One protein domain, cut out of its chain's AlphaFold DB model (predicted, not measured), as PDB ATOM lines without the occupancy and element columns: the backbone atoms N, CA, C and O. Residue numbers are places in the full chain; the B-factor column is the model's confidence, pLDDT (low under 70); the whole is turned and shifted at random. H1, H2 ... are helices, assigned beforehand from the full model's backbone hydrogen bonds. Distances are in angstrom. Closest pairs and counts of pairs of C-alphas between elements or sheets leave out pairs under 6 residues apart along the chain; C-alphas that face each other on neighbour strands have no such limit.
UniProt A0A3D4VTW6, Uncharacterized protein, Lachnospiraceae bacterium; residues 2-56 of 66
ATOM      1  N   ILE A   2     137.953  90.868 123.316       83.75
ATOM      2  CA  ILE A   2     136.844  91.205 122.385       83.75
ATOM      3  C   ILE A   2     136.644  90.123 121.319       83.75
ATOM      4  O   ILE A   2     135.522  89.698 121.087       83.75
ATOM      5  N   ALA A   3     137.736  89.648 120.710       85.81
ATOM      6  CA  ALA A   3     137.707  88.566 119.721       85.81
ATOM      7  C   ALA A   3     137.036  87.301 120.283       85.81
ATOM      8  O   ALA A   3     136.147  86.747 119.649       85.81
ATOM      9  N   ASP A   4     137.390  86.915 121.513       86.25
ATOM     10  CA  ASP A   4     136.796  85.759 122.199       86.25
ATOM     11  C   ASP A   4     135.317  85.976 122.545       86.25
ATOM     12  O   ASP A   4     134.508  85.061 122.420       86.25
ATOM     13  N   TYR A   5     134.957  87.199 122.950       88.25
ATOM     14  CA  TYR A   5     133.581  87.573 123.277       88.25
ATOM     15  C   TYR A   5     132.678  87.566 122.035       88.25
ATOM     16  O   TYR A   5     131.594  86.993 122.055       88.25
ATOM     17  N   CYS A   6     133.148  88.149 120.931       87.88
ATOM     18  CA  CYS A   6     132.416  88.214 119.667       87.88
ATOM     19  C   CYS A   6     132.571  86.948 118.802       87.88
ATOM     20  O   CYS A   6     131.865  86.820 117.808       87.88
ATOM     21  N   ARG A   7     133.478  86.026 119.161       89.06
ATOM     22  CA  ARG A   7     133.880  84.843 118.371       89.06
ATOM     23  C   ARG A   7     134.311  85.180 116.938       89.06
ATOM     24  O   ARG A   7     133.941  84.492 115.992       89.06
ATOM     25  N   ILE A   8     135.106  86.235 116.795       91.38
ATOM     26  CA  ILE A   8     135.640  86.707 115.508       91.38
ATOM     27  C   ILE A   8     137.164  86.762 115.538       91.38
ATOM     28  O   ILE A   8     137.785  86.732 116.604       91.38
ATOM     29  N   SER A   9     137.784  86.867 114.366       90.00
ATOM     30  CA  SER A   9     139.237  86.975 114.266       90.00
ATOM     31  C   SER A   9     139.746  88.330 114.778       90.00
ATOM     32  O   SER A   9     139.068  89.356 114.731       90.00
ATOM     33  N   ILE A  10     141.004  88.368 115.223       86.50
ATOM     34  CA  ILE A  10     141.654  89.616 115.663       86.50
ATOM     35  C   ILE A  10     141.754  90.634 114.514       86.50
ATOM     36  O   ILE A  10     141.737  91.841 114.757       86.50
ATOM     37  N   LEU A  11     141.845  90.163 113.267       90.50
ATOM     38  CA  LEU A  11     141.890  91.023 112.083       90.50
ATOM     39  C   LEU A  11     140.564  91.765 111.881       90.50
ATOM     40  O   LEU A  11     140.577  92.969 111.637       90.50
ATOM     41  N   GLU A  12     139.434  91.088 112.076       86.62
ATOM     42  CA  GLU A  12     138.104  91.708 112.003       86.62
ATOM     43  C   GLU A  12     137.886  92.721 113.130       86.62
ATOM     44  O   GLU A  12     137.364  93.805 112.886       86.62
ATOM     45  N   VAL A  13     138.371  92.431 114.344       86.75
ATOM     46  CA  VAL A  13     138.329  93.396 115.461       86.75
ATOM     47  C   VAL A  13     139.117  94.666 115.133       86.75
ATOM     48  O   VAL A  13     138.693  95.759 115.502       86.75
ATOM     49  N   LYS A  14     140.263  94.548 114.446       87.56
ATOM     50  CA  LYS A  14     141.066  95.710 114.029       87.56
ATOM     51  C   LYS A  14     140.396  96.537 112.937       87.56
ATOM     52  O   LYS A  14     140.659  97.731 112.852       87.56
ATOM     53  N   ALA A  15     139.553  95.914 112.121       92.81
ATOM     54  CA  ALA A  15     138.793  96.594 111.081       92.81
ATOM     55  C   ALA A  15     137.549  97.320 111.626       92.81
ATOM     56  O   ALA A  15     136.874  98.020 110.870       92.81
ATOM     57  N   PHE A  16     137.215  97.164 112.914       91.19
ATOM     58  CA  PHE A  16     136.054  97.835 113.484       91.19
ATOM     59  C   PHE A  16     136.216  99.355 113.514       91.19
ATOM     60  O   PHE A  16     137.267  99.863 113.912       91.19
ATOM     61  N   PRO A  17     135.143 100.094 113.181       93.88
ATOM     62  CA  PRO A  17     135.103 101.512 113.471       93.88
ATOM     63  C   PRO A  17     135.164 101.743 114.994       93.88
ATOM     64  O   PRO A  17     134.786 100.882 115.800       93.88
ATOM     65  N   LEU A  18     135.706 102.897 115.389       91.75
ATOM     66  CA  LEU A  18     136.094 103.185 116.775       91.75
ATOM     67  C   LEU A  18     134.925 103.081 117.768       91.75
ATOM     68  O   LEU A  18     135.103 102.588 118.879       91.75
ATOM     69  N   ASP A  19     133.737 103.521 117.368       94.25
ATOM     70  CA  ASP A  19     132.497 103.446 118.145       94.25
ATOM     71  C   ASP A  19     132.129 101.994 118.496       94.25
ATOM     72  O   ASP A  19     131.954 101.664 119.673       94.25
ATOM     73  N   LYS A  20     132.107 101.099 117.498       92.38
ATOM     74  CA  LYS A  20     131.849  99.668 117.704       92.38
ATOM     75  C   LYS A  20     132.926  99.038 118.565       92.38
ATOM     76  O   LYS A  20     132.615  98.280 119.483       92.38
ATOM     77  N   TRP A  21     134.190  99.365 118.303       92.31
ATOM     78  CA  TRP A  21     135.297  98.841 119.091       92.31
ATOM     79  C   TRP A  21     135.171  99.222 120.573       92.31
ATOM     80  O   TRP A  21     135.315  98.360 121.440       92.31
ATOM     81  N   LEU A  22     134.850 100.484 120.880       93.69
ATOM     82  CA  LEU A  22     134.670 100.957 122.255       93.69
ATOM     83  C   LEU A  22     133.493 100.275 122.958       93.69
ATOM     84  O   LEU A  22     133.633  99.895 124.125       93.69
ATOM     85  N   MET A  23     132.372 100.094 122.256       93.94
ATOM     86  CA  MET A  23     131.196  99.395 122.778       93.94
ATOM     87  C   MET A  23     131.533  97.941 123.127       93.94
ATOM     88  O   MET A  23     131.442  97.549 124.290       93.94
ATOM     89  N   TYR A  24     132.045  97.169 122.164       93.75
ATOM     90  CA  TYR A  24     132.380  95.761 122.392       93.75
ATOM     91  C   TYR A  24     133.505  95.572 123.406       93.75
ATOM     92  O   TYR A  24     133.527  94.576 124.126       93.75
ATOM     93  N   ARG A  25     134.435  96.527 123.514       93.00
ATOM     94  CA  ARG A  25     135.471  96.498 124.551       93.00
ATOM     95  C   ARG A  25     134.881  96.564 125.950       93.00
ATOM     96  O   ARG A  25     135.332  95.824 126.823       93.00
ATOM     97  N   ARG A  26     133.908  97.451 126.168       92.81
ATOM     98  CA  ARG A  26     133.220  97.577 127.456       92.81
ATOM     99  C   ARG A  26     132.487  96.284 127.796       92.81
ATOM    100  O   ARG A  26     132.677  95.763 128.892       92.81
ATOM    101  N   ASP A  27     131.709  95.761 126.857       93.31
ATOM    102  CA  ASP A  27     130.881  94.575 127.091       93.31
ATOM    103  C   ASP A  27     131.739  93.337 127.348       93.31
ATOM    104  O   ASP A  27     131.528  92.620 128.326       93.31
ATOM    105  N   ALA A  28     132.791  93.144 126.550       93.94
ATOM    106  CA  ALA A  28     133.749  92.069 126.757       93.94
ATOM    107  C   ALA A  28     134.451  92.170 128.120       93.94
ATOM    108  O   ALA A  28     134.710  91.150 128.759       93.94
ATOM    109  N   PHE A  29     134.781  93.377 128.585       92.44
ATOM    110  CA  PHE A  29     135.392  93.564 129.901       92.44
ATOM    111  C   PHE A  29     134.437  93.157 131.029       92.44
ATOM    112  O   PHE A  29     134.823  92.378 131.900       92.44
ATOM    113  N   ILE A  30     133.183  93.617 130.976       92.81
ATOM    114  CA  ILE A  30     132.154  93.270 131.967       92.81
ATOM    115  C   ILE A  30     131.910  91.759 131.972       92.81
ATOM    116  O   ILE A  30     132.007  91.138 133.029       92.81
ATOM    117  N   TYR A  31     131.705  91.158 130.797       93.69
ATOM    118  CA  TYR A  31     131.478  89.720 130.654       93.69
ATOM    119  C   TYR A  31     132.604  88.890 131.283       93.69
ATOM    120  O   TYR A  31     132.342  87.918 131.990       93.69
ATOM    121  N   ASN A  32     133.865  89.292 131.075       92.12
ATOM    122  CA  ASN A  32     135.019  88.615 131.674       92.12
ATOM    123  C   ASN A  32     135.049  88.758 133.203       92.12
ATOM    124  O   ASN A  32     135.371  87.798 133.905       92.12
ATOM    125  N   CYS A  33     134.698  89.930 133.734       93.56
ATOM    126  CA  CYS A  33     134.586  90.125 135.177       93.56
ATOM    127  C   CYS A  33     133.466  89.266 135.790       93.56
ATOM    128  O   CYS A  33     133.646  88.737 136.885       93.56
ATOM    129  N   GLU A  34     132.349  89.064 135.091       92.62
ATOM    130  CA  GLU A  34     131.228  88.258 135.592       92.62
ATOM    131  C   GLU A  34     131.553  86.766 135.757       92.62
ATOM    132  O   GLU A  34     130.973  86.114 136.630       92.62
ATOM    133  N   GLN A  35     132.510  86.227 134.992       92.62
ATOM    134  CA  GLN A  35     132.871  84.801 135.044       92.62
ATOM    135  C   GLN A  35     133.508  84.379 136.377       92.62
ATOM    136  O   GLN A  35     133.436  83.211 136.757       92.62
ATOM    137  N   SER A  36     134.122  85.307 137.116       94.38
ATOM    138  CA  SER A  36     134.820  85.004 138.371       94.38
ATOM    139  C   SER A  36     134.172  85.686 139.571       94.38
ATOM    140  O   SER A  36     133.629  86.783 139.476       94.38
ATOM    141  N   GLU A  37     134.277  85.067 140.745       93.12
ATOM    142  CA  GLU A  37     133.768  85.661 141.983       93.12
ATOM    143  C   GLU A  37     134.473  86.983 142.322       93.12
ATOM    144  O   GLU A  37     133.823  87.977 142.654       93.12
ATOM    145  N   LYS A  38     135.801  87.030 142.148       94.25
ATOM    146  CA  LYS A  38     136.597  88.251 142.341       94.25
ATOM    147  C   LYS A  38     136.184  89.362 141.372       94.25
ATOM    148  O   LYS A  38     136.101  90.516 141.780       94.25
ATOM    149  N   GLY A  39     135.897  89.027 140.115       93.25
ATOM    150  CA  GLY A  39     135.459  90.000 139.118       93.25
ATOM    151  C   GLY A  39     134.047  90.531 139.384       93.25
ATOM    152  O   GLY A  39     133.831  91.739 139.310       93.25
ATOM    153  N   ARG A  40     133.107  89.677 139.814       94.75
ATOM    154  CA  ARG A  40     131.777  90.119 140.273       94.75
ATOM    155  C   ARG A  40     131.873  91.065 141.469       94.75
ATOM    156  O   ARG A  40     131.180  92.081 141.504       94.75
ATOM    157  N   LYS A  41     132.761  90.769 142.425       95.25
ATOM    158  CA  LYS A  41     133.039  91.666 143.555       95.25
ATOM    159  C   LYS A  41     133.591  93.012 143.080       95.25
ATOM    160  O   LYS A  41     133.066  94.043 143.482       95.25
ATOM    161  N   TYR A  42     134.560  93.004 142.164       94.88
ATOM    162  CA  TYR A  42     135.108  94.228 141.575       94.88
ATOM    163  C   TYR A  42     134.027  95.107 140.927       94.88
ATOM    164  O   TYR A  42     133.976  96.304 141.194       94.88
ATOM    165  N   LEU A  43     133.131  94.523 140.122       93.50
ATOM    166  CA  LEU A  43     132.035  95.268 139.489       93.50
ATOM    167  C   LEU A  43     131.095  95.898 140.526       93.50
ATOM    168  O   LEU A  43     130.679  97.047 140.372       93.50
ATOM    169  N   LYS A  44     130.790  95.166 141.602       92.44
ATOM    170  CA  LYS A  44     129.946  95.652 142.700       92.44
ATOM    171  C   LYS A  44     130.602  96.810 143.452       92.44
ATOM    172  O   LYS A  44     129.943  97.816 143.702       92.44
ATOM    173  N   ASP A  45     131.886  96.687 143.772       92.81
ATOM    174  CA  ASP A  45     132.645  97.727 144.470       92.81
ATOM    175  C   ASP A  45     132.776  98.984 143.594       92.81
ATOM    176  O   ASP A  45     132.510 100.092 144.057       92.81
ATOM    177  N   ALA A  46     133.080  98.818 142.303       91.69
ATOM    178  CA  ALA A  46     133.143  99.917 141.341       91.69
ATOM    179  C   ALA A  46     131.799 100.654 141.208       91.69
ATOM    180  O   ALA A  46     131.772 101.885 141.154       91.69
ATOM    181  N   TYR A  47     130.682  99.921 141.199       89.25
ATOM    182  CA  TYR A  47     129.342 100.511 141.184       89.25
ATOM    183  C   TYR A  47     129.069 101.339 142.445       89.25
ATOM    184  O   TYR A  47     128.577 102.461 142.342       89.25
ATOM    185  N   ILE A  48     129.433 100.825 143.625       86.38
ATOM    186  CA  ILE A  48     129.287 101.549 144.896       86.38
ATOM    187  C   ILE A  48     130.134 102.829 144.884       86.38
ATOM    188  O   ILE A  48     129.632 103.890 145.241       86.38
ATOM    189  N   MET A  49     131.383 102.762 144.413       88.25
ATOM    190  CA  MET A  49     132.278 103.925 144.332       88.25
ATOM    191  C   MET A  49     131.773 105.023 143.386       88.25
ATOM    192  O   MET A  49     132.087 106.196 143.582       88.25
ATOM    193  N   GLN A  50     130.994 104.675 142.357       87.75
ATOM    194  CA  GLN A  50     130.390 105.660 141.454       87.75
ATOM    195  C   GLN A  50     129.198 106.400 142.074       87.75
ATOM    196  O   GLN A  50     128.804 107.456 141.566       87.75
ATOM    197  N   GLN A  51     128.615 105.888 143.160       82.44
ATOM    198  CA  GLN A  51     127.499 106.552 143.821       82.44
ATOM    199  C   GLN A  51     127.986 107.824 144.527       82.44
ATOM    200  O   GLN A  51     128.738 107.783 145.493       82.44
ATOM    201  N   LYS A  52     127.528 108.983 144.043       75.44
ATOM    202  CA  LYS A  52     127.833 110.296 144.644       75.44
ATOM    203  C   LYS A  52     126.842 110.721 145.728       75.44
ATOM    204  O   LYS A  52     127.112 111.669 146.456       75.44
ATOM    205  N   LYS A  53     125.677 110.074 145.799       78.88
ATOM    206  CA  LYS A  53     124.641 110.351 146.796       78.88
ATOM    207  C   LYS A  53     124.373 109.083 147.601       78.88
ATOM    208  O   LYS A  53     124.315 108.017 146.989       78.88
ATOM    209  N   PRO A  54     124.203 109.191 148.928       72.12
ATOM    210  CA  PRO A  54     123.876 108.042 149.753       72.12
ATOM    211  C   PRO A  54     122.524 107.463 149.334       72.12
ATOM    212  O   PRO A  54     121.550 108.197 149.147       72.12
ATOM    213  N   ASP A  55     122.467 106.142 149.191       76.44
ATOM    214  CA  ASP A  55     121.229 105.416 148.931       76.44
ATOM    215  C   ASP A  55     120.410 105.326 150.229       76.44
ATOM    216  O   ASP A  55     120.513 104.375 151.005       76.44
ATOM    217  N   ILE A  56     119.631 106.380 150.499       76.81
ATOM    218  CA  ILE A  56     118.854 106.549 151.738       76.81
ATOM    219  C   ILE A  56     117.874 105.387 151.941       76.81
ATOM    220  O   ILE A  56     117.662 104.969 153.077       76.81
TER     221      ILE A  56
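This is residues 2 to 56 of the 66 residues of an uncharacterized protein of Lachnospiraceae bacterium (UniProt A0A3D4VTW6). Two long helices, H3 and H4, meet near their ends as an open V, and two short helices, H1 and H2, fold back beside H3 on the side away from H4. Residues 44 to 56 stick out, 44 to 50 belonging to H4. The printed part has 55 residues with four named helices, H1 to H4, and no named strand: all helix, flat, and only just loose, close to extended, with a radius of gyration of the C-alphas of 14.7 A and spans of 47 by 24 by 10 A.

H3, residues 18 to 34, is 24.5 A long and begins at C-alpha 18 (136.094, 103.185, 116.775). H4, residues 37 to 50, is 20.3 A long and ends at C-alpha 50 (130.390, 105.660, 141.454). H1, residues 2 to 6, measures 6.0 A and H2, residues 10 to 14, 6.3 A.

H3, with residues 30 to 34 alone, touches residues 39 to 43 of H4, opposite ways at a steep tilt of 60 degrees; the closest C-alphas, of Cys 33 and Gly 39, are 4.0 A apart. H3, with residues 24 to 31 alone, touches H1, closest at the C-alphas of Ile 2 and Ala 28, 5.4 A. H1 and H2 only just touch, with 3 pairs of C-alphas within 8 A, closest at Ala 3 and Ile 10, 5.8 A. H4 is apart from H1 and H2. In H1, H2, H3 and H4 every O i to N i+4 pair is within hydrogen-bond range.

The farthest C-alphas, of Leu 11 and Ile 56, are 48.4 A apart. The printed part has no cut, its three links are tight, and no printed residue is under 70 in pLDDT.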